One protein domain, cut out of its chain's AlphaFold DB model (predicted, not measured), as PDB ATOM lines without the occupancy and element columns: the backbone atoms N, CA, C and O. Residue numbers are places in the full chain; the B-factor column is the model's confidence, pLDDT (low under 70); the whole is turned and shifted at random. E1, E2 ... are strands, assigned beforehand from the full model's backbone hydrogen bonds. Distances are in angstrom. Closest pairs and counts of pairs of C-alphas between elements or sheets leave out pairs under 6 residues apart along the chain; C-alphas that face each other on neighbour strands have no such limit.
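This is residues 182 to 397 of the 398 residues of an uncharacterized protein of Geobacteraceae bacterium (UniProt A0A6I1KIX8). A long, twisted antiparallel sheet runs the length of the domain, with E3, E4, E5 and E8 as long strands side by side, and a small sheet of E6, E7 and E11 crosses over one of its faces at one end. There the two sheets are partly face to face as a sandwich, while toward the other end, where E2 and E9 lie at the edges, the large sheet is a single bare layer. The 216 printed residues hold 13 named strands, E1 to E13 in chain order, and no named helix; the class is all strand. The large sheet of ten strands is branched, and the small one runs E6, E7, E11, antiparallel throughout. The whole is only just loose, close to extended, with a radius of gyration of the C-alphas of 25.4 A and spans of 86 by 41 by 20 A.

In the large sheet, E3, residues 210 to 232, has three neighbours. On one side of it are E1, residues 182 to 192, beside residues 221 to 232, and E2, residues 199 to 207, beside residues 210 to 217. E4, residues 238 to 260, is on the other side. N 188 and O 226 of E1 and E3 are 2.9 A apart, within hydrogen-bond range, as are N 203 and O 214 of E2 and E3, 3.0 A. E3 and E4 form a hairpin, with N 221 and O 249 at 2.9 A. E5, residues 266 to 282, follows in another hairpin, with N 250 and O 275 at 2.9 A; E2, E3, E4 and E5 are a meander, each strand the antiparallel neighbour of the one before. E4 bends by 88 degrees at residue 257. On the other side of E5 from E4 is E8, residues 322 to 334, with N 274 and O 329 at 2.9 A. On the other side of E8 from E5 are two edge strands, E9, residues 339 to 344, with N 339 and O 332 at 3.0 A, and E10, residues 347 to 350, with N 324 and O 348 at 2.8 A. On the other side of E1 from E3 is E13, residues 386 to 396, with N 187 and O 390 at 2.8 A. E13 forms a hairpin with the edge strand E12, residues 369 to 378, with N 376 and O 389 at 2.8 A. The small sheet has E7, residues 310 to 318, as its inner strand, between E6, residues 299 to 305, and E11, residues 353 to 362. N 302 and O 314 of E6 and E7 are 2.9 A apart, and N 315 and O 356 of E7 and E11 also 2.9 A. The strands of the two sheets stand at 65 degrees. The closest C-alphas of E4 and E6, Thr 238 and Thr 300, are 5.4 A apart; those of E11 and E12, Phe 361 and Gly 372, 7.0 A. E10 runs on into E11 at 42 degrees across a break of 2 residues.

E1 begins at C-alpha 182, (42.172, 9.694, 17.220), and is 33.6 A long. E3 measures 72.0 A, from C-alpha 210 at (16.134, 58.072, 65.282), E4 62.5 A, E5 51.1 A and E8 40.0 A. E13 measures 33.2 A and ends at C-alpha 396, (44.150, 3.723, 17.815).

The C-alphas farthest apart are those of Gly 209 and Phe 366, 86.0 A. The printed part has no cut. The link from E5 to E6, residues 283 to 298, is long. Mean pLDDT of the printed part is 84.2; 30 residues are under 70, among them 193 to 199, 287 to 297 and 342 to 346.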
ATOM      1  N   GLY A 182      43.553   9.671  16.741       92.38
ATOM      2  CA  GLY A 182      42.172   9.694  17.220       92.38
ATOM      3  C   GLY A 182      41.848  10.859  18.146       92.38
ATOM      4  O   GLY A 182      42.614  11.815  18.285       92.38
ATOM      5  N   ARG A 183      40.681  10.767  18.781       95.94
ATOM      6  CA  ARG A 183      40.061  11.852  19.548       95.94
ATOM      7  C   ARG A 183      40.713  12.018  20.917       95.94
ATOM      8  O   ARG A 183      40.913  11.039  21.635       95.94
ATOM      9  N   VAL A 184      40.935  13.267  21.311       96.62
ATOM     10  CA  VAL A 184      41.308  13.675  22.668       96.62
ATOM     11  C   VAL A 184      40.519  14.926  23.040       96.62
ATOM     12  O   VAL A 184      40.779  16.015  22.536       96.62
ATOM     13  N   ASP A 185      39.579  14.783  23.961       97.31
ATOM     14  CA  ASP A 185      38.784  15.888  24.476       97.31
ATOM     15  C   ASP A 185      39.302  16.304  25.855       97.31
ATOM     16  O   ASP A 185      39.511  15.467  26.739       97.31
ATOM     17  N   VAL A 186      39.489  17.608  26.059       96.81
ATOM     18  CA  VAL A 186      39.872  18.184  27.353       96.81
ATOM     19  C   VAL A 186      38.837  19.221  27.766       96.81
ATOM     20  O   VAL A 186      38.584  20.183  27.049       96.81
ATOM     21  N   MET A 187      38.245  19.049  28.943       96.56
ATOM     22  CA  MET A 187      37.270  19.972  29.516       96.56
ATOM     23  C   MET A 187      37.798  20.537  30.829       96.56
ATOM     24  O   MET A 187      38.077  19.767  31.744       96.56
ATOM     25  N   ALA A 188      37.887  21.860  30.942       93.44
ATOM     26  CA  ALA A 188      38.142  22.538  32.206       93.44
ATOM     27  C   ALA A 188      36.879  23.272  32.659       93.44
ATOM     28  O   ALA A 188      36.241  23.982  31.877       93.44
ATOM     29  N   ILE A 189      36.522  23.095  33.922       93.25
ATOM     30  CA  ILE A 189      35.471  23.848  34.594       93.25
ATOM     31  C   ILE A 189      36.148  24.610  35.725       93.25
ATOM     32  O   ILE A 189      36.830  24.008  36.555       93.25
ATOM     33  N   THR A 190      35.970  25.926  35.737       90.06
ATOM     34  CA  THR A 190      36.355  26.772  36.862       90.06
ATOM     35  C   THR A 190      35.099  27.326  37.504       90.06
ATOM     36  O   THR A 190      34.154  27.737  36.827       90.06
ATOM     37  N   SER A 191      35.072  27.291  38.826       88.19
ATOM     38  CA  SER A 191      34.003  27.907  39.589       88.19
ATOM     39  C   SER A 191      34.551  28.437  40.897       88.19
ATOM     40  O   SER A 191      35.356  27.771  41.554       88.19
ATOM     41  N   ARG A 192      34.075  29.603  41.319       83.31
ATOM     42  CA  ARG A 192      34.223  30.035  42.705       83.31
ATOM     43  C   ARG A 192      32.881  29.848  43.387       83.31
ATOM     44  O   ARG A 192      31.899  30.481  43.015       83.31
ATOM     45  N   LYS A 193      32.838  28.960  44.379       64.19
ATOM     46  CA  LYS A 193      31.699  28.912  45.296       64.19
ATOM     47  C   LYS A 193      31.769  30.182  46.131       64.19
ATOM     48  O   LYS A 193      32.815  30.428  46.734       64.19
ATOM     49  N   GLU A 194      30.699  30.975  46.136       62.66
ATOM     50  CA  GLU A 194      30.572  32.084  47.081       62.66
ATOM     51  C   GLU A 194      30.927  31.586  48.493       62.66
ATOM     52  O   GLU A 194      30.710  30.401  48.808       62.66
ATOM     53  N   PRO A 195      31.479  32.449  49.365       55.94
ATOM     54  CA  PRO A 195      31.469  32.149  50.786       55.94
ATOM     55  C   PRO A 195      30.047  31.706  51.148       55.94
ATOM     56  O   PRO A 195      29.081  32.292  50.667       55.94
ATOM     57  N   LYS A 196      29.913  30.634  51.940       51.62
ATOM     58  CA  LYS A 196      28.603  30.036  52.271       51.62
ATOM     59  C   LYS A 196      27.584  31.049  52.804       51.62
ATOM     60  O   LYS A 196      26.394  30.774  52.717       51.62
ATOM     61  N   ASP A 197      28.069  32.188  53.286       52.47
ATOM     62  CA  ASP A 197      27.297  33.360  53.635       52.47
ATOM     63  C   ASP A 197      27.896  34.562  52.878       52.47
ATOM     64  O   ASP A 197      29.065  34.890  53.118       52.47
ATOM     65  N   PRO A 198      27.167  35.223  51.955       58.78
ATOM     66  CA  PRO A 198      27.586  36.536  51.480       58.78
ATOM     67  C   PRO A 198      27.797  37.440  52.697       58.78
ATOM     68  O   PRO A 198      27.057  37.348  53.680       58.78
ATOM     69  N   VAL A 199      28.832  38.281  52.666       65.94
ATOM     70  CA  VAL A 199      29.181  39.127  53.813       65.94
ATOM     71  C   VAL A 199      28.173  40.277  53.889       65.94
ATOM     72  O   VAL A 199      28.436  41.388  53.439       65.94
ATOM     73  N   GLU A 200      26.981  39.991  54.413       76.00
ATOM     74  CA  GLU A 200      25.978  40.996  54.742       76.00
ATOM     75  C   GLU A 200      26.374  41.651  56.071       76.00
ATOM     76  O   GLU A 200      26.205  41.064  57.143       76.00
ATOM     77  N   ASN A 201      26.896  42.877  56.019       81.94
ATOM     78  CA  ASN A 201      27.200  43.636  57.230       81.94
ATOM     79  C   ASN A 201      26.051  44.588  57.528       81.94
ATOM     80  O   ASN A 201      25.791  45.531  56.780       81.94
ATOM     81  N   LYS A 202      25.371  44.354  58.646       86.38
ATOM     82  CA  LYS A 202      24.318  45.243  59.140       86.38
ATOM     83  C   LYS A 202      24.927  46.307  60.036       86.38
ATOM     84  O   LYS A 202      25.775  46.006  60.876       86.38
ATOM     85  N   PHE A 203      24.464  47.536  59.884       85.31
ATOM     86  CA  PHE A 203      24.875  48.666  60.707       85.31
ATOM     87  C   PHE A 203      23.668  49.537  61.056       85.31
ATOM     88  O   PHE A 203      22.562  49.329  60.556       85.31
ATOM     89  N   ILE A 204      23.869  50.483  61.967       84.56
ATOM     90  CA  ILE A 204      22.848  51.444  62.383       84.56
ATOM     91  C   ILE A 204      23.414  52.841  62.151       84.56
ATOM     92  O   ILE A 204      24.508  53.149  62.626       84.56
ATOM     93  N   SER A 205      22.654  53.670  61.443       83.44
ATOM     94  CA  SER A 205      22.957  55.077  61.197       83.44
ATOM     95  C   SER A 205      21.970  55.951  61.969       83.44
ATOM     96  O   SER A 205      20.760  55.746  61.893       83.44
ATOM     97  N   TYR A 206      22.461  56.950  62.698       78.50
ATOM     98  CA  TYR A 206      21.600  57.877  63.437       78.50
ATOM     99  C   TYR A 206      21.164  59.055  62.554       78.50
ATOM    100  O   TYR A 206      22.006  59.815  62.071       78.50
ATOM    101  N   CYS A 207      19.852  59.243  62.384       78.56
ATOM    102  CA  CYS A 207      19.254  60.293  61.556       78.56
ATOM    103  C   CYS A 207      18.108  61.004  62.262       78.56
ATOM    104  O   CYS A 207      17.158  60.360  62.694       78.56
ATOM    105  N   ASN A 208      18.120  62.341  62.290       75.25
ATOM    106  CA  ASN A 208      16.957  63.151  62.682       75.25
ATOM    107  C   ASN A 208      16.271  62.705  63.994       75.25
ATOM    108  O   ASN A 208      15.048  62.762  64.105       75.25
ATOM    109  N   GLY A 209      17.041  62.251  64.990       76.25
ATOM    110  CA  GLY A 209      16.493  61.797  66.271       76.25
ATOM    111  C   GLY A 209      16.211  60.295  66.383       76.25
ATOM    112  O   GLY A 209      15.746  59.868  67.438       76.25
ATOM    113  N   GLN A 210      16.459  59.500  65.338       83.62
ATOM    114  CA  GLN A 210      16.134  58.072  65.282       83.62
ATOM    115  C   GLN A 210      17.284  57.236  64.709       83.62
ATOM    116  O   GLN A 210      18.003  57.671  63.812       83.62
ATOM    117  N   ASP A 211      17.419  56.013  65.212       85.19
ATOM    118  CA  ASP A 211      18.305  54.996  64.649       85.19
ATOM    119  C   ASP A 211      17.646  54.349  63.427       85.19
ATOM    120  O   ASP A 211      16.519  53.851  63.507       85.19
ATOM    121  N   VAL A 212      18.354  54.340  62.300       85.25
ATOM    122  CA  VAL A 212      17.890  53.752  61.042       85.25
ATOM    123  C   VAL A 212      18.833  52.611  60.651       85.25
ATOM    124  O   VAL A 212      20.049  52.808  60.626       85.25
ATOM    125  N   PRO A 213      18.319  51.403  60.364       85.44
ATOM    126  CA  PRO A 213      19.163  50.286  59.962       85.44
ATOM    127  C   PRO A 213      19.719  50.491  58.547       85.44
ATOM    128  O   PRO A 213      19.018  50.971  57.655       85.44
ATOM    129  N   GLY A 214      20.958  50.057  58.344       87.69
ATOM    130  CA  GLY A 214      21.622  49.965  57.049       87.69
ATOM    131  C   GLY A 214      22.254  48.589  56.835       87.69
ATOM    132  O   GLY A 214      22.392  47.788  57.770       87.69
ATOM    133  N   LYS A 215      22.611  48.293  55.586       90.56
ATOM    134  CA  LYS A 215      23.280  47.044  55.203       90.56
ATOM    135  C   LYS A 215      24.253  47.267  54.051       90.56
ATOM    136  O   LYS A 215      23.937  48.005  53.121       90.56
ATOM    137  N   THR A 216      25.395  46.588  54.090       89.06
ATOM    138  CA  THR A 216      26.252  46.381  52.916       89.06
ATOM    139  C   THR A 216      26.237  44.916  52.512       89.06
ATOM    140  O   THR A 216      26.125  44.029  53.361       89.06
ATOM    141  N   PHE A 217      26.323  44.670  51.212       86.81
ATOM    142  CA  PHE A 217      26.353  43.347  50.609       86.81
ATOM    143  C   PHE A 217      27.402  43.342  49.500       86.81
ATOM    144  O   PHE A 217      27.277  44.086  48.532       86.81
ATOM    145  N   ASP A 218      28.409  42.484  49.633       85.44
ATOM    146  CA  ASP A 218      29.419  42.255  48.603       85.44
ATOM    147  C   ASP A 218      29.361  40.788  48.163       85.44
ATOM    148  O   ASP A 218      29.460  39.877  48.995       85.44
ATOM    149  N   SER A 219      29.248  40.544  46.857       85.69
ATOM    150  CA  SER A 219      29.359  39.206  46.279       85.69
ATOM    151  C   SER A 219      30.279  39.169  45.064       85.69
ATOM    152  O   SER A 219      30.496  40.161  44.358       85.69
ATOM    153  N   PHE A 220      30.872  37.996  44.852       86.06
ATOM    154  CA  PHE A 220      31.755  37.736  43.727       86.06
ATOM    155  C   PHE A 220      31.580  36.298  43.246       86.06
ATOM    156  O   PHE A 220      31.853  35.352  43.990       86.06
ATOM    157  N   THR A 221      31.161  36.139  41.993       88.25
ATOM    158  CA  THR A 221      30.951  34.837  41.357       88.25
ATOM    159  C   THR A 221      31.841  34.679  40.135       88.25
ATOM    160  O   THR A 221      32.063  35.623  39.374       88.25
ATOM    161  N   VAL A 222      32.358  33.463  39.953       90.06
ATOM    162  CA  VAL A 222      33.148  33.073  38.783       90.06
ATOM    163  C   VAL A 222      32.588  31.771  38.255       90.06
ATOM    164  O   VAL A 222      32.530  30.783  38.989       90.06
ATOM    165  N   GLU A 223      32.221  31.769  36.982       91.75
ATOM    166  CA  GLU A 223      31.788  30.584  36.252       91.75
ATOM    167  C   GLU A 223      32.518  30.530  34.919       91.75
ATOM    168  O   GLU A 223      32.348  31.397  34.059       91.75
ATOM    169  N   GLY A 224      33.339  29.501  34.735       92.94
ATOM    170  CA  GLY A 224      34.084  29.318  33.506       92.94
ATOM    171  C   GLY A 224      34.048  27.887  33.012       92.94
ATOM    172  O   GLY A 224      34.099  26.919  33.771       92.94
ATOM    173  N   LYS A 225      33.982  27.764  31.693       95.38
ATOM    174  CA  LYS A 225      34.021  26.499  30.983       95.38
ATOM    175  C   LYS A 225      34.941  26.630  29.788       95.38
ATOM    176  O   LYS A 225      34.892  27.603  29.042       95.38
ATOM    177  N   GLN A 226      35.759  25.611  29.615       94.50
ATOM    178  CA  GLN A 226      36.713  25.489  28.537       94.50
ATOM    179  C   GLN A 226      36.585  24.087  27.966       94.50
ATOM    180  O   GLN A 226      36.612  23.109  28.716       94.50
ATOM    181  N   PHE A 227      36.438  23.976  26.654       96.62
ATOM    182  CA  PHE A 227      36.293  22.695  25.992       96.62
ATOM    183  C   PHE A 227      37.156  22.630  24.743       96.62
ATOM    184  O   PHE A 227      36.956  23.381  23.796       96.62
ATOM    185  N   TRP A 228      38.111  21.712  24.756       96.12
ATOM    186  CA  TRP A 228      39.002  21.405  23.652       96.12
ATOM    187  C   TRP A 228      38.568  20.076  23.055       96.12
ATOM    188  O   TRP A 228      38.600  19.062  23.750       96.12
ATOM    189  N   LYS A 229      38.177  20.078  21.783       95.62
ATOM    190  CA  LYS A 229      37.927  18.861  21.005       95.62
ATOM    191  C   LYS A 229      39.089  18.686  20.052       95.62
ATOM    192  O   LYS A 229      39.138  19.371  19.030       95.62
ATOM    193  N   LEU A 230      40.041  17.837  20.406       93.75
ATOM    194  CA  LEU A 230      41.261  17.650  19.632       93.75
ATOM    195  C   LEU A 230      41.238  16.300  18.919       93.75
ATOM    196  O   LEU A 230      40.683  15.315  19.407       93.75
ATOM    197  N   ASN A 231      41.871  16.250  17.758       92.12
ATOM    198  CA  ASN A 231      42.089  15.045  16.980       92.12
ATOM    199  C   ASN A 231      43.585  14.918  16.700       92.12
ATOM    200  O   ASN A 231      44.188  15.752  16.024       92.12
ATOM    201  N   ARG A 232      44.193  13.872  17.253       89.06
ATOM    202  CA  ARG A 232      45.598  13.545  17.043       89.06
ATOM    203  C   ARG A 232      45.752  12.877  15.677       89.06
ATOM    204  O   ARG A 232      45.265  11.766  15.477       89.06
ATOM    205  N   LEU A 233      46.455  13.530  14.756       83.44
ATOM    206  CA  LEU A 233      46.691  13.042  13.386       83.44
ATOM    207  C   LEU A 233      47.986  12.237  13.254       83.44
ATOM    208  O   LEU A 233      48.179  11.467  12.304       83.44
ATOM    209  N   GLY A 234      48.879  12.406  14.217       75.31
ATOM    210  CA  GLY A 234      50.164  11.748  14.264       75.31
ATOM    211  C   GLY A 234      50.969  12.296  15.424       75.31
ATOM    212  O   GLY A 234      50.447  12.547  16.508       75.31
ATOM    213  N   ASN A 235      52.263  12.455  15.204       71.88
ATOM    214  CA  ASN A 235      53.169  12.849  16.257       71.88
ATOM    215  C   ASN A 235      54.056  14.021  15.809       71.88
ATOM    216  O   ASN A 235      54.876  13.814  14.913       71.88
ATOM    217  N   PRO A 236      53.927  15.219  16.415       66.12
ATOM    218  CA  PRO A 236      52.969  15.608  17.465       66.12
ATOM    219  C   PRO A 236      51.621  16.140  16.927       66.12
ATOM    220  O   PRO A 236      50.826  16.681  17.697       66.12
ATOM    221  N   ASP A 237      51.401  16.030  15.615       76.19
ATOM    222  CA  ASP A 237      50.389  16.785  14.872       76.19
ATOM    223  C   ASP A 237      48.951  16.572  15.370       76.19
ATOM    224  O   ASP A 237      48.501  15.439  15.598       76.19
ATOM    225  N   THR A 238      48.248  17.686  15.571       84.12
ATOM    226  CA  THR A 238      46.923  17.750  16.191       84.12
ATOM    227  C   THR A 238      46.095  18.867  15.558       84.12
ATOM    228  O   THR A 238      46.551  19.998  15.388       84.12
ATOM    229  N   GLU A 239      44.835  18.561  15.275       87.00
ATOM    230  CA  GLU A 239      43.821  19.521  14.835       87.00
ATOM    231  C   GLU A 239      42.639  19.534  15.811       87.00
ATOM    232  O   GLU A 239      42.584  18.730  16.742       87.00
ATOM    233  N   GLY A 240      41.672  20.428  15.605       89.00
ATOM    234  CA  GLY A 240      40.454  20.427  16.404       89.00
ATOM    235  C   GLY A 240      39.802  21.789  16.578       89.00
ATOM    236  O   GLY A 240      40.034  22.728  15.816       89.00
ATOM    237  N   THR A 241      38.984  21.889  17.620       91.75
ATOM    238  CA  THR A 241      38.276  23.112  18.002       91.75
ATOM    239  C   THR A 241      38.437  23.388  19.489       91.75
ATOM    240  O   THR A 241      38.677  22.483  20.291       91.75
ATOM    241  N   MET A 242      38.245  24.647  19.869       93.69
ATOM    242  CA  MET A 242      38.163  25.047  21.266       93.69
ATOM    243  C   MET A 242      37.017  26.030  21.463       93.69
ATOM    244  O   MET A 242      36.809  26.894  20.619       93.69
ATOM    245  N   GLU A 243      36.300  25.886  22.570       95.88
ATOM    246  CA  GLU A 243      35.295  26.829  23.053       95.88
ATOM    247  C   GLU A 243      35.623  27.227  24.496       95.88
ATOM    248  O   GLU A 243      35.848  26.369  25.355       95.88
ATOM    249  N   TYR A 244      35.639  28.526  24.777       95.50
ATOM    250  CA  TYR A 244      35.884  29.065  26.109       95.50
ATOM    251  C   TYR A 244      34.876  30.152  26.444       95.50
ATOM    252  O   TYR A 244      34.636  31.067  25.654       95.50
ATOM    253  N   THR A 245      34.333  30.067  27.651       95.81
ATOM    254  CA  THR A 245      33.468  31.083  28.243       95.81
ATOM    255  C   THR A 245      33.840  31.265  29.706       95.81
ATOM    256  O   THR A 245      33.855  30.280  30.440       95.81
ATOM    257  N   LEU A 246      34.070  32.500  30.140       94.38
ATOM    258  CA  LEU A 246      34.226  32.870  31.547       94.38
ATOM    259  C   LEU A 246      33.320  34.058  31.847       94.38
ATOM    260  O   LEU A 246      33.306  35.031  31.093       94.38
ATOM    261  N   THR A 247      32.566  33.963  32.935       93.56
ATOM    262  CA  THR A 247      31.767  35.059  33.475       93.56
ATOM    263  C   THR A 247      32.215  35.326  34.902       93.56
ATOM    264  O   THR A 247      32.149  34.436  35.749       93.56
ATOM    265  N   GLU A 248      32.661  36.550  35.156       92.38
ATOM    266  CA  GLU A 248      32.956  37.062  36.491       92.38
ATOM    267  C   GLU A 248      31.929  38.144  36.813       92.38
ATOM    268  O   GLU A 248      31.753  39.083  36.030       92.38
ATOM    269  N   THR A 249      31.250  38.022  37.950       90.62
ATOM    270  CA  THR A 249      30.320  39.047  38.432       90.62
ATOM    271  C   THR A 249      30.780  39.529  39.791       90.62
ATOM    272  O   THR A 249      30.869  38.741  40.727       90.62
ATOM    273  N   THR A 250      31.040  40.827  39.899       89.94
ATOM    274  CA  THR A 250      31.212  41.521  41.176       89.94
ATOM    275  C   THR A 250      29.974  42.363  41.416       89.94
ATOM    276  O   THR A 250      29.623  43.189  40.570       89.94
ATOM    277  N   LEU A 251      29.344  42.189  42.569       89.88
ATOM    278  CA  LEU A 251      28.207  42.991  42.991       89.88
ATOM    279  C   LEU A 251      28.509  43.607  44.352       89.88
ATOM    280  O   LEU A 251      28.907  42.902  45.278       89.88
ATOM    281  N   LYS A 252      28.303  44.917  44.457       90.38
ATOM    282  CA  LYS A 252      28.280  45.639  45.725       90.38
ATOM    283  C   LYS A 252      26.967  46.378  45.852       90.38
ATOM    284  O   LYS A 252      26.604  47.149  44.962       90.38
ATOM    285  N   GLU A 253      26.278  46.165  46.956       91.25
ATOM    286  CA  GLU A 253      25.065  46.884  47.308       91.25
ATOM    287  C   GLU A 253      25.226  47.512  48.688       91.25
ATOM    288  O   GLU A 253      25.766  46.908  49.615       91.25
ATOM    289  N   GLU A 254      24.734  48.734  48.832       90.62
ATOM    290  CA  GLU A 254      24.679  49.429  50.109       90.62
ATOM    291  C   GLU A 254      23.322  50.102  50.247       90.62
ATOM    292  O   GLU A 254      22.832  50.761  49.332       90.62
ATOM    293  N   VAL A 255      22.702  49.910  51.403       90.12
ATOM    294  CA  VAL A 255      21.496  50.620  51.805       90.12
ATOM    295  C   VAL A 255      21.832  51.341  53.096       90.12
ATOM    296  O   VAL A 255      22.050  50.696  54.122       90.12
ATOM    297  N   ASP A 256      21.867  52.667  53.043       87.75
ATOM    298  CA  ASP A 256      22.107  53.526  54.195       87.75
ATOM    299  C   ASP A 256      20.885  54.410  54.432       87.75
ATOM    300  O   ASP A 256      20.533  55.282  53.632       87.75
ATOM    301  N   GLY A 257      20.226  54.186  55.565       83.81
ATOM    302  CA  GLY A 257      19.059  54.958  55.961       83.81
ATOM    303  C   GLY A 257      19.357  56.425  56.295       83.81
ATOM    304  O   GLY A 257      18.422  57.226  56.362       83.81
ATOM    305  N   CYS A 258      20.627  56.798  56.500       86.88
ATOM    306  CA  CYS A 258      21.032  58.166  56.828       86.88
ATOM    307  C   CYS A 258      22.359  58.579  56.174       86.88
ATOM    308  O   CYS A 258      23.277  59.077  56.831       86.88
ATOM    309  N   HIS A 259      22.438  58.435  54.858       86.25
ATOM    310  CA  HIS A 259      23.607  58.853  54.104       86.25
ATOM    311  C   HIS A 259      23.782  60.373  54.142       86.25
ATOM    312  O   HIS A 259      22.835  61.129  53.900       86.25
ATOM    313  N   THR A 260      25.004  60.831  54.421       84.94
ATOM    314  CA  THR A 260      25.349  62.259  54.403       84.94
ATOM    315  C   THR A 260      25.724  62.687  52.986       84.94
ATOM    316  O   THR A 260      26.810  62.382  52.496       84.94
ATOM    317  N   CYS A 261      24.840  63.436  52.325       81.81
ATOM    318  CA  CYS A 261      25.067  63.970  50.987       81.81
ATOM    319  C   CYS A 261      26.272  64.925  50.966       81.81
ATOM    320  O   CYS A 261      26.530  65.641  51.937       81.81
ATOM    321  N   LYS A 262      26.895  65.117  49.794       80.81
ATOM    322  CA  LYS A 262      27.908  66.179  49.585       80.81
ATOM    323  C   LYS A 262      27.417  67.585  49.954       80.81
ATOM    324  O   LYS A 262      28.222  68.446  50.292       80.81
ATOM    325  N   SER A 263      26.107  67.826  49.889       79.56
ATOM    326  CA  SER A 263      25.477  69.090  50.286       79.56
ATOM    327  C   SER A 263      25.298  69.259  51.805       79.56
ATOM    328  O   SER A 263      24.739  70.270  52.222       79.56
ATOM    329  N   GLY A 264      25.663  68.264  52.622       77.50
ATOM    330  CA  GLY A 264      25.448  68.244  54.075       77.50
ATOM    331  C   GLY A 264      24.021  67.895  54.520       77.50
ATOM    332  O   GLY A 264      23.692  68.060  55.690       77.50
ATOM    333  N   ARG A 265      23.151  67.451  53.599       82.25
ATOM    334  CA  ARG A 265      21.831  66.889  53.940       82.25
ATOM    335  C   ARG A 265      21.988  65.413  54.285       82.25
ATOM    336  O   ARG A 265      22.872  64.774  53.732       82.25
ATOM    337  N   ASN A 266      21.099  64.881  55.117       85.00
ATOM    338  CA  ASN A 266      21.080  63.459  55.445       85.00
ATOM    339  C   ASN A 266      19.766  62.826  54.994       85.00
ATOM    340  O   ASN A 266      18.706  63.444  55.135       85.00
ATOM    341  N   GLY A 267      19.822  61.599  54.491       83.81
ATOM    342  CA  GLY A 267      18.623  60.820  54.204       83.81
ATOM    343  C   GLY A 267      18.922  59.482  53.543       83.81
ATOM    344  O   GLY A 267      20.077  59.119  53.354       83.81
ATOM    345  N   HIS A 268      17.858  58.764  53.185       86.06
ATOM    346  CA  HIS A 268      17.943  57.427  52.596       86.06
ATOM    347  C   HIS A 268      18.770  57.406  51.309       86.06
ATOM    348  O   HIS A 268      18.612  58.305  50.470       86.06
ATOM    349  N   TRP A 269      19.592  56.369  51.149       87.19
ATOM    350  CA  TRP A 269      20.436  56.121  49.987       87.19
ATOM    351  C   TRP A 269      20.564  54.622  49.712       87.19
ATOM    352  O   TRP A 269      20.877  53.834  50.602       87.19
ATOM    353  N   GLU A 270      20.336  54.245  48.459       89.81
ATOM    354  CA  GLU A 270      20.576  52.900  47.946       89.81
ATOM    355  C   GLU A 270      21.586  52.983  46.816       89.81
ATOM    356  O   GLU A 270      21.400  53.727  45.849       89.81
ATOM    357  N   TYR A 271      22.642  52.197  46.936       90.44
ATOM    358  CA  TYR A 271      23.745  52.125  46.003       90.44
ATOM    359  C   TYR A 271      23.895  50.712  45.473       90.44
ATOM    360  O   TYR A 271      23.850  49.746  46.233       90.44
ATOM    361  N   LYS A 272      24.120  50.607  44.167       90.88
ATOM    362  CA  LYS A 272      24.465  49.358  43.500       90.88
ATOM    363  C   LYS A 272      25.604  49.596  42.515       90.88
ATOM    364  O   LYS A 272      25.529  50.482  41.659       90.88
ATOM    365  N   ASP A 273      26.633  48.770  42.630       90.19
ATOM    366  CA  ASP A 273      27.810  48.727  41.767       90.19
ATOM    367  C   ASP A 273      27.986  47.299  41.254       90.19
ATOM    368  O   ASP A 273      28.334  46.388  42.006       90.19
ATOM    369  N   GLU A 274      27.682  47.089  39.979       90.62
ATOM    370  CA  GLU A 274      27.703  45.777  39.345       90.62
ATOM    371  C   GLU A 274      28.698  45.783  38.187       90.62
ATOM    372  O   GLU A 274      28.575  46.551  37.226       90.62
ATOM    373  N   LEU A 275      29.688  44.900  38.276       90.50
ATOM    374  CA  LEU A 275      30.703  44.690  37.256       90.50
ATOM    375  C   LEU A 275      30.591  43.258  36.736       90.50
ATOM    376  O   LEU A 275      30.899  42.311  37.454       90.50
ATOM    377  N   ILE A 276      30.191  43.107  35.476       91.12
ATOM    378  CA  ILE A 276      30.116  41.812  34.795       91.12
ATOM    379  C   ILE A 276      31.196  41.772  33.721       91.12
ATOM    380  O   ILE A 276      31.148  42.541  32.754       91.12
ATOM    381  N   LYS A 277      32.149  40.854  33.856       92.19
ATOM    382  CA  LYS A 277      33.133  40.550  32.816       92.19
ATOM    383  C   LYS A 277      32.771  39.234  32.155       92.19
ATOM    384  O   LYS A 277      32.611  38.219  32.825       92.19
ATOM    385  N   ARG A 278      32.653  39.250  30.831       93.25
ATOM    386  CA  ARG A 278      32.382  38.061  30.025       93.25
ATOM    387  C   ARG A 278      33.471  37.879  28.984       93.25
ATOM    388  O   ARG A 278      33.550  38.665  28.040       93.25
ATOM    389  N   SER A 279      34.256  36.826  29.125       93.69
ATOM    390  CA  SER A 279      35.320  36.453  28.195       93.69
ATOM    391  C   SER A 279      34.872  35.280  27.337       93.69
ATOM    392  O   SER A 279      34.358  34.288  27.855       93.69
ATOM    393  N   VAL A 280      35.043  35.399  26.020       94.25
ATOM    394  CA  VAL A 280      34.712  34.341  25.058       94.25
ATOM    395  C   VAL A 280      35.861  34.170  24.071       94.25
ATOM    396  O   VAL A 280      36.369  35.159  23.542       94.25
ATOM    397  N   ALA A 281      36.254  32.924  23.814       93.12
ATOM    398  CA  ALA A 281      37.197  32.571  22.756       93.12
ATOM    399  C   ALA A 281      36.726  31.302  22.034       93.12
ATOM    400  O   ALA A 281      36.198  30.386  22.665       93.12
ATOM    401  N   GLU A 282      36.924  31.253  20.717       92.94
ATOM    402  CA  GLU A 282      36.527  30.119  19.883       92.94
ATOM    403  C   GLU A 282      37.584  29.831  18.810       92.94
ATOM    404  O   GLU A 282      38.111  30.736  18.159       92.94
ATOM    405  N   GLY A 283      37.874  28.549  18.609       88.62
ATOM    406  CA  GLY A 283      38.834  28.053  17.630       88.62
ATOM    407  C   GLY A 283      40.256  27.902  18.174       88.62
ATOM    408  O   GLY A 283      40.662  28.549  19.141       88.62
ATOM    409  N   LEU A 284      41.017  27.021  17.523       87.44
ATOM    410  CA  LEU A 284      42.446  26.823  17.773       87.44
ATOM    411  C   LEU A 284      43.276  27.819  16.974       87.44
ATOM    412  O   LEU A 284      42.933  28.123  15.826       87.44
ATOM    413  N   ASP A 285      44.373  28.287  17.561       83.00
ATOM    414  CA  ASP A 285      45.385  28.983  16.782       83.00
ATOM    415  C   ASP A 285      45.994  28.019  15.755       83.00
ATOM    416  O   ASP A 285      46.247  26.844  16.025       83.00
ATOM    417  N   THR A 286      46.159  28.530  14.543       74.94
ATOM    418  CA  THR A 286      46.768  27.828  13.411       74.94
ATOM    419  C   THR A 286      47.839  28.698  12.757       74.94
ATOM    420  O   THR A 286      48.220  28.453  11.614       74.94
ATOM    421  N   SER A 287      48.294  29.755  13.436       69.31
ATOM    422  CA  SER A 287      49.244  30.732  12.904       69.31
ATOM    423  C   SER A 287      50.619  30.126  12.608       69.31
ATOM    424  O   SER A 287      51.319  30.598  11.708       69.31
ATOM    425  N   THR A 288      51.000  29.047  13.298       64.44
ATOM    426  CA  THR A 288      52.251  28.321  13.021       64.44
ATOM    427  C   THR A 288      52.169  27.339  11.854       64.44
ATOM    428  O   THR A 288      53.216  26.852  11.411       64.44
ATOM    429  N   VAL A 289      50.974  27.096  11.302       61.41
ATOM    430  CA  VAL A 289      50.794  26.263  10.109       61.41
ATOM    431  C   VAL A 289      51.368  27.012   8.906       61.41
ATOM    432  O   VAL A 289      50.798  27.987   8.421       61.41
ATOM    433  N   LYS A 290      52.536  26.578   8.423       54.69
ATOM    434  CA  LYS A 290      53.152  27.131   7.208       54.69
ATOM    435  C   LYS A 290      52.541  26.475   5.974       54.69
ATOM    436  O   LYS A 290      52.317  25.268   5.987       54.69
ATOM    437  N   ASP A 291      52.354  27.250   4.903       49.19
ATOM    438  CA  ASP A 291      51.828  26.785   3.610       49.19
ATOM    439  C   ASP A 291      52.387  25.404   3.216       49.19
ATOM    440  O   ASP A 291      53.579  25.237   2.948       49.19
ATOM    441  N   GLY A 292      51.509  24.396   3.221       49.09
ATOM    442  CA  GLY A 292      51.823  23.024   2.815       49.09
ATOM    443  C   GLY A 292      52.581  22.152   3.829       49.09
ATOM    444  O   GLY A 292      52.945  21.033   3.472       49.09
ATOM    445  N   LYS A 293      52.823  22.604   5.071       50.25
ATOM    446  CA  LYS A 293      53.438  21.792   6.142       50.25
ATOM    447  C   LYS A 293      52.557  21.752   7.393       50.25
ATOM    448  O   LYS A 293      52.346  22.767   8.050       50.25
ATOM    449  N   SER A 294      52.092  20.549   7.727       49.50
ATOM    450  CA  SER A 294      51.258  20.211   8.886       49.50
ATOM    451  C   SER A 294      52.071  20.137  10.189       49.50
ATOM    452  O   SER A 294      52.077  19.130  10.887       49.50
ATOM    453  N   ASP A 295      52.809  21.201  10.502       54.19
ATOM    454  CA  ASP A 295      53.450  21.354  11.810       54.19
ATOM    455  C   ASP A 295      52.645  22.385  12.608       54.19
ATOM    456  O   ASP A 295      53.102  23.517  12.792       54.19
ATOM    457  N   ASN A 296      51.432  22.032  13.054       62.00
ATOM    458  CA  ASN A 296      50.716  22.881  14.005       62.00
ATOM    459  C   ASN A 296      51.459  22.835  15.350       62.00
ATOM    460  O   ASN A 296      51.299  21.908  16.142       62.00
ATOM    461  N   LYS A 297      52.323  23.820  15.607       62.84
ATOM    462  CA  LYS A 297      53.039  23.923  16.890       62.84
ATOM    463  C   LYS A 297      52.134  24.433  18.005       62.84
ATOM    464  O   LYS A 297      52.481  24.270  19.174       62.84
ATOM    465  N   ASP A 298      50.997  25.008  17.636       71.06
ATOM    466  CA  ASP A 298      50.047  25.614  18.556       71.06
ATOM    467  C   ASP A 298      49.056  24.587  19.111       71.06
ATOM    468  O   ASP A 298      48.355  24.901  20.066       71.06
ATOM    469  N   ALA A 299      49.034  23.352  18.587       83.88
ATOM    470  CA  ALA A 299      48.327  22.212  19.169       83.88
ATOM    471  C   ALA A 299      49.142  20.914  19.026       83.88
ATOM    472  O   ALA A 299      49.407  20.448  17.925       83.88
ATOM    473  N   THR A 300      49.528  20.301  20.147       87.12
ATOM    474  CA  THR A 300      50.302  19.053  20.168       87.12
ATOM    475  C   THR A 300      49.813  18.084  21.238       87.12
ATOM    476  O   THR A 300      49.527  18.474  22.374       87.12
ATOM    477  N   ILE A 301      49.773  16.796  20.889       88.44
ATOM    478  CA  ILE A 301      49.439  15.705  21.812       88.44
ATOM    479  C   ILE A 301      50.546  14.660  21.782       88.44
ATOM    480  O   ILE A 301      50.768  13.972  20.780       88.44
ATOM    481  N   ASN A 302      51.210  14.508  22.926       87.06
ATOM    482  CA  ASN A 302      52.369  13.640  23.070       87.06
ATOM    483  C   ASN A 302      52.084  12.520  24.068       87.06
ATOM    484  O   ASN A 302      51.661  12.775  25.197       87.06
ATOM    485  N   LEU A 303      52.365  11.285  23.658       87.38
ATOM    486  CA  LEU A 303      52.285  10.104  24.510       87.38
ATOM    487  C   LEU A 303      53.668   9.756  25.062       87.38
ATOM    488  O   LEU A 303      54.674   9.802  24.350       87.38
ATOM    489  N   HIS A 304      53.717   9.379  26.336       85.69
ATOM    490  CA  HIS A 304      54.928   8.869  26.967       85.69
ATOM    491  C   HIS A 304      54.620   7.615  27.778       85.69
ATOM    492  O   HIS A 304      53.907   7.690  28.779       85.69
ATOM    493  N   PHE A 305      55.181   6.483  27.348       84.25
ATOM    494  CA  PHE A 305      55.028   5.183  27.993       84.25
ATOM    495  C   PHE A 305      56.155   4.916  28.985       84.25
ATOM    496  O   PHE A 305      57.336   5.067  28.669       84.25
ATOM    497  N   SER A 306      55.767   4.452  30.162       82.75
ATOM    498  CA  SER A 306      56.637   4.037  31.251       82.75
ATOM    499  C   SER A 306      56.846   2.520  31.226       82.75
ATOM    500  O   SER A 306      55.981   1.753  30.806       82.75
ATOM    501  N   ASN A 307      57.976   2.056  31.764       76.94
ATOM    502  CA  ASN A 307      58.304   0.623  31.823       76.94
ATOM    503  C   ASN A 307      57.376  -0.197  32.743       76.94
ATOM    504  O   ASN A 307      57.382  -1.420  32.677       76.94
ATOM    505  N   ASN A 308      56.596   0.456  33.608       82.81
ATOM    506  CA  ASN A 308      55.665  -0.183  34.543       82.81
ATOM    507  C   ASN A 308      54.287  -0.502  33.924       82.81
ATOM    508  O   ASN A 308      53.348  -0.783  34.661       82.81
ATOM    509  N   GLY A 309      54.147  -0.416  32.595       85.19
ATOM    510  CA  GLY A 309      52.882  -0.676  31.898       85.19
ATOM    511  C   GLY A 309      51.862   0.459  32.012       85.19
ATOM    512  O   GLY A 309      50.661   0.226  31.883       85.19
ATOM    513  N   THR A 310      52.327   1.681  32.282       90.62
ATOM    514  CA  THR A 310      51.487   2.883  32.280       90.62
ATOM    515  C   THR A 310      51.998   3.912  31.284       90.62
ATOM    516  O   THR A 310      53.152   3.855  30.860       90.62
ATOM    517  N   TYR A 311      51.170   4.889  30.934       89.75
ATOM    518  CA  TYR A 311      51.571   6.019  30.107       89.75
ATOM    519  C   TYR A 311      50.941   7.333  30.570       89.75
ATOM    520  O   TYR A 311      50.056   7.384  31.431       89.75
ATOM    521  N   SER A 312      51.454   8.417  29.995       91.56
ATOM    522  CA  SER A 312      50.973   9.781  30.186       91.56
ATOM    523  C   SER A 312      50.676  10.446  28.847       91.56
ATOM    524  O   SER A 312      51.320  10.143  27.840       91.56
ATOM    525  N   ILE A 313      49.702  11.355  28.861       92.56
ATOM    526  CA  ILE A 313      49.306  12.201  27.739       92.56
ATOM    527  C   ILE A 313      49.647  13.641  28.111       92.56
ATOM    528  O   ILE A 313      49.180  14.148  29.130       92.56
ATOM    529  N   ASN A 314      50.467  14.298  27.299       91.81
ATOM    530  CA  ASN A 314      50.739  15.725  27.410       91.81
ATOM    531  C   ASN A 314      50.011  16.454  26.280       91.81
ATOM    532  O   ASN A 314      50.312  16.209  25.110       91.81
ATOM    533  N   VAL A 315      49.069  17.318  26.642       92.44
ATOM    534  CA  VAL A 315      48.270  18.122  25.717       92.44
ATOM    535  C   VAL A 315      48.731  19.567  25.818       92.44
ATOM    536  O   VAL A 315      48.683  20.160  26.901       92.44
ATOM    537  N   LYS A 316      49.151  20.135  24.688       91.50
ATOM    538  CA  LYS A 316      49.409  21.566  24.541       91.50
ATOM    539  C   LYS A 316      48.510  22.124  23.455       91.50
ATOM    540  O   LYS A 316      48.464  21.536  22.382       91.50
ATOM    541  N   ALA A 317      47.810  23.218  23.713       91.31
ATOM    542  CA  ALA A 317      46.979  23.875  22.712       91.31
ATOM    543  C   ALA A 317      46.851  25.378  22.993       91.31
ATOM    544  O   ALA A 317      46.864  25.784  24.154       91.31
ATOM    545  N   VAL A 318      46.695  26.200  21.959       91.88
ATOM    546  CA  VAL A 318      46.457  27.646  22.081       91.88
ATOM    547  C   VAL A 318      45.194  28.030  21.313       91.88
ATOM    548  O   VAL A 318      44.888  27.472  20.259       91.88
ATOM    549  N   SER A 319      44.419  28.956  21.870       92.00
ATOM    550  CA  SER A 319      43.217  29.497  21.242       92.00
ATOM    551  C   SER A 319      43.524  30.524  20.163       92.00
ATOM    552  O   SER A 319      44.513  31.252  20.254       92.00
ATOM    553  N   LYS A 320      42.575  30.729  19.245       91.06
ATOM    554  CA  LYS A 320      42.488  32.013  18.536       91.06
ATOM    555  C   LYS A 320      42.226  33.154  19.518       91.06
ATOM    556  O   LYS A 320      41.791  32.941  20.652       91.06
ATOM    557  N   GLU A 321      42.484  34.368  19.056       91.56
ATOM    558  CA  GLU A 321      42.192  35.584  19.804       91.56
ATOM    559  C   GLU A 321      40.691  35.676  20.140       91.56
ATOM    560  O   GLU A 321      39.835  35.638  19.253       91.56
ATOM    561  N   GLY A 322      40.390  35.764  21.434       91.94
ATOM    562  CA  GLY A 322      39.061  35.999  21.990       91.94
ATOM    563  C   GLY A 322      38.890  37.431  22.490       91.94
ATOM    564  O   GLY A 322      39.801  38.257  22.394       91.94
ATOM    565  N   TYR A 323      37.714  37.721  23.050       91.50
ATOM    566  CA  TYR A 323      37.344  39.060  23.513       91.50
ATOM    567  C   TYR A 323      36.694  39.026  24.892       91.50
ATOM    568  O   TYR A 323      35.800  38.216  25.157       91.50
ATOM    569  N   THR A 324      37.125  39.933  25.762       90.56
ATOM    570  CA  THR A 324      36.496  40.189  27.058       90.56
ATOM    571  C   THR A 324      35.602  41.406  26.941       90.56
ATOM    572  O   THR A 324      36.049  42.486  26.564       90.56
ATOM    573  N   LYS A 325      34.326  41.235  27.280       89.38
ATOM    574  CA  LYS A 325      33.353  42.313  27.400       89.38
ATOM    575  C   LYS A 325      33.128  42.621  28.872       89.38
ATOM    576  O   LYS A 325      32.585  41.791  29.596       89.38
ATOM    577  N   THR A 326      33.472  43.835  29.282       88.19
ATOM    578  CA  THR A 326      33.140  44.360  30.609       88.19
ATOM    579  C   THR A 326      31.870  45.200  30.520       88.19
ATOM    580  O   THR A 326      31.727  46.014  29.611       88.19
ATOM    581  N   THR A 327      30.932  44.975  31.435       88.38
ATOM    582  CA  THR A 327      29.736  45.796  31.633       88.38
ATOM    583  C   THR A 327      29.784  46.315  33.060       88.38
ATOM    584  O   THR A 327      29.780  45.521  33.997       88.38
ATOM    585  N   HIS A 328      29.865  47.633  33.217       89.75
ATOM    586  CA  HIS A 328      29.874  48.290  34.521       89.75
ATOM    587  C   HIS A 328      28.607  49.122  34.673       89.75
ATOM    588  O   HIS A 328      28.394  50.063  33.907       89.75
ATOM    589  N   THR A 329      27.768  48.756  35.633       88.19
ATOM    590  CA  THR A 329      26.536  49.466  35.963       88.19
ATOM    591  C   THR A 329      26.677  50.033  37.362       88.19
ATOM    592  O   THR A 329      26.856  49.290  38.323       88.19
ATOM    593  N   LYS A 330      26.558  51.355  37.477       88.88
ATOM    594  CA  LYS A 330      26.587  52.053  38.757       88.88
ATOM    595  C   LYS A 330      25.316  52.868  38.906       88.88
ATOM    596  O   LYS A 330      25.055  53.773  38.107       88.88
ATOM    597  N   THR A 331      24.535  52.542  39.926       88.25
ATOM    598  CA  THR A 331      23.286  53.232  40.237       88.25
ATOM    599  C   THR A 331      23.259  53.680  41.684       88.25
ATOM    600  O   THR A 331      23.695  52.954  42.573       88.25
ATOM    601  N   ALA A 332      22.715  54.869  41.913       86.12
ATOM    602  CA  ALA A 332      22.398  55.353  43.244       86.12
ATOM    603  C   ALA A 332      21.045  56.057  43.207       86.12
ATOM    604  O   ALA A 332      20.787  56.828  42.275       86.12
ATOM    605  N   VAL A 333      20.198  55.792  44.196       84.62
ATOM    606  CA  VAL A 333      18.892  56.438  44.361       84.62
ATOM    607  C   VAL A 333      18.702  56.859  45.813       84.62
ATOM    608  O   VAL A 333      19.150  56.178  46.730       84.62
ATOM    609  N   GLY A 334      18.045  57.996  46.040       82.62
ATOM    610  CA  GLY A 334      17.779  58.474  47.393       82.62
ATOM    611  C   GLY A 334      17.716  59.990  47.514       82.62
ATOM    612  O   GLY A 334      17.449  60.709  46.552       82.62
ATOM    613  N   THR A 335      17.971  60.466  48.729       79.12
ATOM    614  CA  THR A 335      17.858  61.883  49.122       79.12
ATOM    615  C   THR A 335      18.980  62.746  48.532       79.12
ATOM    616  O   THR A 335      18.802  63.949  48.338       79.12
ATOM    617  N   CYS A 336      20.134  62.130  48.264       68.00
ATOM    618  CA  CYS A 336      21.389  62.813  47.960       68.00
ATOM    619  C   CYS A 336      21.770  62.797  46.481       68.00
ATOM    620  O   CYS A 336      22.062  63.852  45.923       68.00
ATOM    621  N   ASP A 337      21.771  61.616  45.857       64.75
ATOM    622  CA  ASP A 337      22.415  61.392  44.566       64.75
ATOM    623  C   ASP A 337      21.551  60.503  43.664       64.75
ATOM    624  O   ASP A 337      21.097  59.437  44.076       64.75
ATOM    625  N   LEU A 338      21.363  60.942  42.414       73.44
ATOM    626  CA  LEU A 338      20.872  60.104  41.323       73.44
ATOM    627  C   LEU A 338      22.067  59.762  40.431       73.44
ATOM    628  O   LEU A 338      22.464  60.561  39.580       73.44
ATOM    629  N   ILE A 339      22.656  58.588  40.640       78.06
ATOM    630  CA  ILE A 339      23.687  58.063  39.740       78.06
ATOM    631  C   ILE A 339      23.000  57.083  38.798       78.06
ATOM    632  O   ILE A 339      22.310  56.166  39.235       78.06
ATOM    633  N   ASN A 340      23.175  57.299  37.499       75.62
ATOM    634  CA  ASN A 340      22.749  56.372  36.459       75.62
ATOM    635  C   ASN A 340      23.804  56.396  35.353       75.62
ATOM    636  O   ASN A 340      23.664  57.086  34.338       75.62
ATOM    637  N   GLU A 341      24.926  55.725  35.611       76.06
ATOM    638  CA  GLU A 341      25.984  55.608  34.618       76.06
ATOM    639  C   GLU A 341      25.595  54.557  33.578       76.06
ATOM    640  O   GLU A 341      25.261  53.418  33.904       76.06
ATOM    641  N   LYS A 342      25.630  54.952  32.301       65.25
ATOM    642  CA  LYS A 342      25.427  54.011  31.198       65.25
ATOM    643  C   LYS A 342      26.583  53.007  31.165       65.25
ATOM    644  O   LYS A 342      27.726  53.417  31.384       65.25
ATOM    645  N   PRO A 343      26.316  51.743  30.801       69.56
ATOM    646  CA  PRO A 343      27.358  50.737  30.692       69.56
ATOM    647  C   PRO A 343      28.434  51.185  29.702       69.56
ATOM    648  O   PRO A 343      28.141  51.511  28.548       69.56
ATOM    649  N   LYS A 344      29.682  51.220  30.170       63.62
ATOM    650  CA  LYS A 344      30.867  51.399  29.325       63.62
ATOM    651  C   LYS A 344      31.317  50.041  28.797       63.62
ATOM    652  O   LYS A 344      31.228  49.047  29.514       63.62
ATOM    653  N   PHE A 345      31.771  50.015  27.546       65.38
ATOM    654  CA  PHE A 345      32.214  48.806  26.857       65.38
ATOM    655  C   PHE A 345      33.648  48.981  26.376       65.38
ATOM    656  O   PHE A 345      33.881  49.714  25.419       65.38
ATOM    657  N   ASP A 346      34.568  48.248  26.992       66.81
ATOM    658  CA  ASP A 346      35.970  48.203  26.582       66.81
ATOM    659  C   ASP A 346      36.320  46.753  26.210       66.81
ATOM    660  O   ASP A 346      36.448  45.913  27.105       66.81
ATOM    661  N   PRO A 347      36.381  46.403  24.907       76.12
ATOM    662  CA  PRO A 347      36.763  45.065  24.481       76.12
ATOM    663  C   PRO A 347      38.280  44.879  24.593       76.12
ATOM    664  O   PRO A 347      39.049  45.549  23.905       76.12
ATOM    665  N   GLU A 348      38.704  43.928  25.418       85.75
ATOM    666  CA  GLU A 348      40.106  43.510  25.525       85.75
ATOM    667  C   GLU A 348      40.312  42.171  24.809       85.75
ATOM    668  O   GLU A 348      39.493  41.257  24.930       85.75
ATOM    669  N   LYS A 349      41.400  42.064  24.044       90.12
ATOM    670  CA  LYS A 349      41.778  40.847  23.318       90.12
ATOM    671  C   LYS A 349      42.611  39.934  24.213       90.12
ATOM    672  O   LYS A 349      43.482  40.419  24.930       90.12
ATOM    673  N   PHE A 350      42.388  38.625  24.142       90.44
ATOM    674  CA  PHE A 350      43.175  37.640  24.894       90.44
ATOM    675  C   PHE A 350      43.316  36.318  24.134       90.44
ATOM    676  O   PHE A 350      42.579  36.047  23.188       90.44
ATOM    677  N   THR A 351      44.234  35.463  24.582       90.69
ATOM    678  CA  THR A 351      44.338  34.061  24.156       90.69
ATOM    679  C   THR A 351      44.371  33.144  25.374       90.69
ATOM    680  O   THR A 351      44.731  33.555  26.478       90.69
ATOM    681  N   ILE A 352      43.968  31.891  25.182       90.12
ATOM    682  CA  ILE A 352      43.963  30.849  26.204       90.12
ATOM    683  C   ILE A 352      44.936  29.760  25.781       90.12
ATOM    684  O   ILE A 352      44.828  29.212  24.685       90.12
ATOM    685  N   ALA A 353      45.853  29.418  26.680       91.06
ATOM    686  CA  ALA A 353      46.752  28.290  26.518       91.06
ATOM    687  C   ALA A 353      46.312  27.123  27.413       91.06
ATOM    688  O   ALA A 353      45.954  27.305  28.577       91.06
ATOM    689  N   LEU A 354      46.361  25.916  26.862       90.94
ATOM    690  CA  LEU A 354      46.299  24.651  27.573       90.94
ATOM    691  C   LEU A 354      47.699  24.044  27.553       90.94
ATOM    692  O   LEU A 354      48.257  23.822  26.485       90.94
ATOM    693  N   GLU A 355      48.247  23.737  28.722       91.81
ATOM    694  CA  GLU A 355      49.439  22.901  28.862       91.81
ATOM    695  C   GLU A 355      49.220  21.975  30.055       91.81
ATOM    696  O   GLU A 355      49.395  22.373  31.206       91.81
ATOM    697  N   GLN A 356      48.783  20.744  29.782       91.94
ATOM    698  CA  GLN A 356      48.490  19.775  30.829       91.94
ATOM    699  C   GLN A 356      49.075  18.403  30.528       91.94
ATOM    700  O   GLN A 356      48.901  17.831  29.452       91.94
ATOM    701  N   ARG A 357      49.667  17.818  31.569       92.50
ATOM    702  CA  ARG A 357      50.066  16.417  31.611       92.50
ATOM    703  C   ARG A 357      49.075  15.595  32.439       92.50
ATOM    704  O   ARG A 357      48.808  15.918  33.596       92.50
ATOM    705  N   PHE A 358      48.555  14.528  31.843       93.56
ATOM    706  CA  PHE A 358      47.693  13.531  32.471       93.56
ATOM    707  C   PHE A 358      48.452  12.207  32.547       93.56
ATOM    708  O   PHE A 358      48.931  11.714  31.531       93.56
ATOM    709  N   GLU A 359      48.591  11.626  33.735       92.19
ATOM    710  CA  GLU A 359      49.416  10.429  33.956       92.19
ATOM    711  C   GLU A 359      48.590   9.232  34.437       92.19
ATOM    712  O   GLU A 359      47.409   9.369  34.753       92.19
ATOM    713  N   GLY A 360      49.222   8.060  34.545       90.50
ATOM    714  CA  GLY A 360      48.669   6.892  35.237       90.50
ATOM    715  C   GLY A 360      47.618   6.107  34.454       90.50
ATOM    716  O   GLY A 360      46.842   5.375  35.064       90.50
ATOM    717  N   PHE A 361      47.574   6.247  33.131       94.69
ATOM    718  CA  PHE A 361      46.748   5.381  32.293       94.69
ATOM    719  C   PHE A 361      47.440   4.032  32.118       94.69
ATOM    720  O   PHE A 361      48.643   3.993  31.872       94.69
ATOM    721  N   ALA A 362      46.701   2.932  32.248       93.56
ATOM    722  CA  ALA A 362      47.229   1.601  31.972       93.56
ATOM    723  C   ALA A 362      47.357   1.398  30.458       93.56
ATOM    724  O   ALA A 362      46.399   1.645  29.724       93.56
ATOM    725  N   GLY A 363      48.528   0.962  30.005       88.06
ATOM    726  CA  GLY A 363      48.780   0.673  28.600       88.06
ATOM    727  C   GLY A 363      50.264   0.627  28.262       88.06
ATOM    728  O   GLY A 363      51.117   1.174  28.967       88.06
ATOM    729  N   THR A 364      50.568  -0.040  27.159       83.88
ATOM    730  CA  THR A 364      51.920  -0.272  26.664       83.88
ATOM    731  C   THR A 364      52.075   0.241  25.235       83.88
ATOM    732  O   THR A 364      51.094   0.356  24.496       83.88
ATOM    733  N   PRO A 365      53.315   0.462  24.767       79.00
ATOM    734  CA  PRO A 365      53.554   0.758  23.364       79.00
ATOM    735  C   PRO A 365      53.303  -0.434  22.424       79.00
ATOM    736  O   PRO A 365      53.691  -0.347  21.264       79.00
ATOM    737  N   PHE A 366      52.731  -1.552  22.868       78.25
ATOM    738  CA  PHE A 366      52.324  -2.656  21.990       78.25
ATOM    739  C   PHE A 366      50.810  -2.704  21.790       78.25
ATOM    740  O   PHE A 366      50.330  -3.432  20.920       78.25
ATOM    741  N   ASP A 367      50.063  -1.921  22.565       85.38
ATOM    742  CA  ASP A 367      48.613  -1.908  22.479       85.38
ATOM    743  C   ASP A 367      48.180  -1.304  21.142       85.38
ATOM    744  O   ASP A 367      48.770  -0.347  20.637       85.38
ATOM    745  N   LYS A 368      47.129  -1.877  20.554       85.31
ATOM    746  CA  LYS A 368      46.526  -1.334  19.329       85.31
ATOM    747  C   LYS A 368      45.625  -0.141  19.612       85.31
ATOM    748  O   LYS A 368      45.494   0.734  18.765       85.31
ATOM    749  N   LYS A 369      45.017  -0.120  20.798       91.69
ATOM    750  CA  LYS A 369      44.014   0.856  21.199       91.69
ATOM    751  C   LYS A 369      44.288   1.341  22.615       91.69
ATOM    752  O   LYS A 369      44.565   0.533  23.499       91.69
ATOM    753  N   LEU A 370      44.178   2.646  22.817       92.94
ATOM    754  CA  LEU A 370      44.310   3.329  24.093       92.94
ATOM    755  C   LEU A 370      43.065   4.179  24.311       92.94
ATOM    756  O   LEU A 370      42.780   5.096  23.547       92.94
ATOM    757  N   THR A 371      42.335   3.891  25.379       95.75
ATOM    758  CA  THR A 371      41.156   4.666  25.768       95.75
ATOM    759  C   THR A 371      41.235   5.018  27.234       95.75
ATOM    760  O   THR A 371      41.723   4.219  28.039       95.75
ATOM    761  N   GLY A 372      40.691   6.163  27.609       95.56
ATOM    762  CA  GLY A 372      40.641   6.531  29.010       95.56
ATOM    763  C   GLY A 372      39.840   7.790  29.249       95.56
ATOM    764  O   GLY A 372      39.672   8.632  28.373       95.56
ATOM    765  N   LYS A 373      39.372   7.909  30.487       96.62
ATOM    766  CA  LYS A 373      38.750   9.118  31.002       96.62
ATOM    767  C   LYS A 373      39.269   9.379  32.400       96.62
ATOM    768  O   LYS A 373      39.286   8.470  33.232       96.62
ATOM    769  N   ARG A 374      39.712  10.602  32.667       95.19
ATOM    770  CA  ARG A 374      40.225  10.981  33.983       95.19
ATOM    771  C   ARG A 374      39.876  12.419  34.298       95.19
ATOM    772  O   ARG A 374      40.041  13.293  33.456       95.19
ATOM    773  N   THR A 375      39.485  12.644  35.543       94.50
ATOM    774  CA  THR A 375      39.225  13.971  36.091       94.50
ATOM    775  C   THR A 375      40.218  14.262  37.209       94.50
ATOM    776  O   THR A 375      40.473  13.411  38.064       94.50
ATOM    777  N   ILE A 376      40.809  15.451  37.184       90.81
ATOM    778  CA  ILE A 376      41.757  15.953  38.175       90.81
ATOM    779  C   ILE A 376      41.178  17.249  38.731       90.81
ATOM    780  O   ILE A 376      40.818  18.150  37.978       90.81
ATOM    781  N   LYS A 377      41.105  17.341  40.058       87.88
ATOM    782  CA  LYS A 377      40.796  18.594  40.745       87.88
ATOM    783  C   LYS A 377      42.110  19.273  41.079       87.88
ATOM    784  O   LYS A 377      42.944  18.681  41.768       87.88
ATOM    785  N   LEU A 378      42.316  20.472  40.553       80.81
ATOM    786  CA  LEU A 378      43.478  21.270  40.910       80.81
ATOM    787  C   LEU A 378      43.218  21.917  42.280       80.81
ATOM    788  O   LEU A 378      42.072  22.260  42.587       80.81
ATOM    789  N   PRO A 379      44.248  22.040  43.135       70.62
ATOM    790  CA  PRO A 379      44.095  22.689  44.429       70.62
ATOM    791  C   PRO A 379      43.604  24.126  44.241       70.62
ATOM    792  O   PRO A 379      43.982  24.792  43.273       70.62
ATOM    793  N   ARG A 380      42.778  24.600  45.181       67.44
ATOM    794  CA  ARG A 380      42.365  26.005  45.217       67.44
ATOM    795  C   ARG A 380      43.622  26.873  45.258       67.44
ATOM    796  O   ARG A 380      44.484  26.659  46.110       67.44
ATOM    797  N   LYS A 381      43.738  27.813  44.322       60.78
ATOM    798  CA  LYS A 381      44.721  28.900  44.426       60.78
ATOM    799  C   LYS A 381      44.276  29.875  45.524       60.78
ATOM    800  O   LYS A 381      43.146  29.783  46.000       60.78
ATOM    801  N   ASP A 382      45.119  30.853  45.845       54.94
ATOM    802  CA  ASP A 382      44.854  31.923  46.826       54.94
ATOM    803  C   ASP A 382      43.566  32.745  46.555       54.94
ATOM    804  O   ASP A 382      43.155  33.546  47.387       54.94
ATOM    805  N   ASN A 383      42.901  32.523  45.413       63.12
ATOM    806  CA  ASN A 383      41.675  33.196  44.973       63.12
ATOM    807  C   ASN A 383      40.375  32.398  45.257       63.12
ATOM    808  O   ASN A 383      39.315  32.771  44.756       63.12
ATOM    809  N   ASP A 384      40.438  31.284  46.000       71.81
ATOM    810  CA  ASP A 384      39.321  30.360  46.310       71.81
ATOM    811  C   ASP A 384      38.642  29.663  45.110       71.81
ATOM    812  O   ASP A 384      37.613  29.002  45.267       71.81
ATOM    813  N   GLU A 385      39.204  29.768  43.910       78.50
ATOM    814  CA  GLU A 385      38.665  29.116  42.713       78.50
ATOM    815  C   GLU A 385      38.901  27.598  42.734       78.50
ATOM    816  O   GLU A 385      40.021  27.120  42.938       78.50
ATOM    817  N   GLU A 386      37.847  26.829  42.466       84.12
ATOM    818  CA  GLU A 386      37.913  25.390  42.220       84.12
ATOM    819  C   GLU A 386      38.047  25.131  40.719       84.12
ATOM    820  O   GLU A 386      37.214  25.569  39.926       84.12
ATOM    821  N   TRP A 387      39.072  24.367  40.345       86.69
ATOM    822  CA  TRP A 387      39.333  23.975  38.966       86.69
ATOM    823  C   TRP A 387      39.216  22.459  38.824       86.69
ATOM    824  O   TRP A 387      39.913  21.696  39.502       86.69
ATOM    825  N   GLU A 388      38.353  22.016  37.917       92.38
ATOM    826  CA  GLU A 388      38.160  20.612  37.571       92.38
ATOM    827  C   GLU A 388      38.508  20.394  36.101       92.38
ATOM    828  O   GLU A 388      37.900  20.977  35.207       92.38
ATOM    829  N   LEU A 389      39.497  19.537  35.851       94.00
ATOM    830  CA  LEU A 389      40.000  19.244  34.520       94.00
ATOM    831  C   LEU A 389      39.751  17.779  34.178       94.00
ATOM    832  O   LEU A 389      40.211  16.884  34.882       94.00
ATOM    833  N   THR A 390      39.047  17.530  33.082       96.81
ATOM    834  CA  THR A 390      38.727  16.190  32.590       96.81
ATOM    835  C   THR A 390      39.357  15.967  31.227       96.81
ATOM    836  O   THR A 390      39.205  16.802  30.343       96.81
ATOM    837  N   ILE A 391      40.021  14.828  31.048       97.56
ATOM    838  CA  ILE A 391      40.440  14.310  29.744       97.56
ATOM    839  C   ILE A 391      39.623  13.060  29.407       97.56
ATOM    840  O   ILE A 391      39.391  12.222  30.283       97.56
ATOM    841  N   ASP A 392      39.201  12.937  28.154       97.94
ATOM    842  CA  ASP A 392      38.516  11.777  27.574       97.94
ATOM    843  C   ASP A 392      39.120  11.516  26.192       97.94
ATOM    844  O   ASP A 392      39.209  12.430  25.376       97.94
ATOM    845  N   PHE A 393      39.596  10.304  25.925       97.56
ATOM    846  CA  PHE A 393      40.272  10.009  24.666       97.56
ATOM    847  C   PHE A 393      40.009   8.595  24.160       97.56
ATOM    848  O   PHE A 393      39.800   7.652  24.932       97.56
ATOM    849  N   ASP A 394      40.084   8.471  22.839       96.81
ATOM    850  CA  ASP A 394      40.069   7.212  22.105       96.81
ATOM    851  C   ASP A 394      41.118   7.288  20.986       96.81
ATOM    852  O   ASP A 394      40.977   8.058  20.032       96.81
ATOM    853  N   LEU A 395      42.200   6.532  21.160       93.38
ATOM    854  CA  LEU A 395      43.381   6.536  20.311       93.38
ATOM    855  C   LEU A 395      43.649   5.124  19.782       93.38
ATOM    856  O   LEU A 395      43.690   4.159  20.543       93.38
ATOM    857  N   GLU A 396      43.913   5.000  18.487       90.81
ATOM    858  CA  GLU A 396      44.150   3.723  17.815       90.81
ATOM    859  C   GLU A 396      45.373   3.798  16.896       90.81
ATOM    860  O   GLU A 396      45.727   4.858  16.370       90.81
ATOM    861  N   ARG A 397      46.059   2.666  16.729       81.56
ATOM    862  CA  ARG A 397      47.103   2.513  15.714       81.56
ATOM    863  C   ARG A 397      46.506   2.051  14.388       81.56
ATOM    864  O   ARG A 397      45.686   1.135  14.413       81.56
TER     865      ARG A 397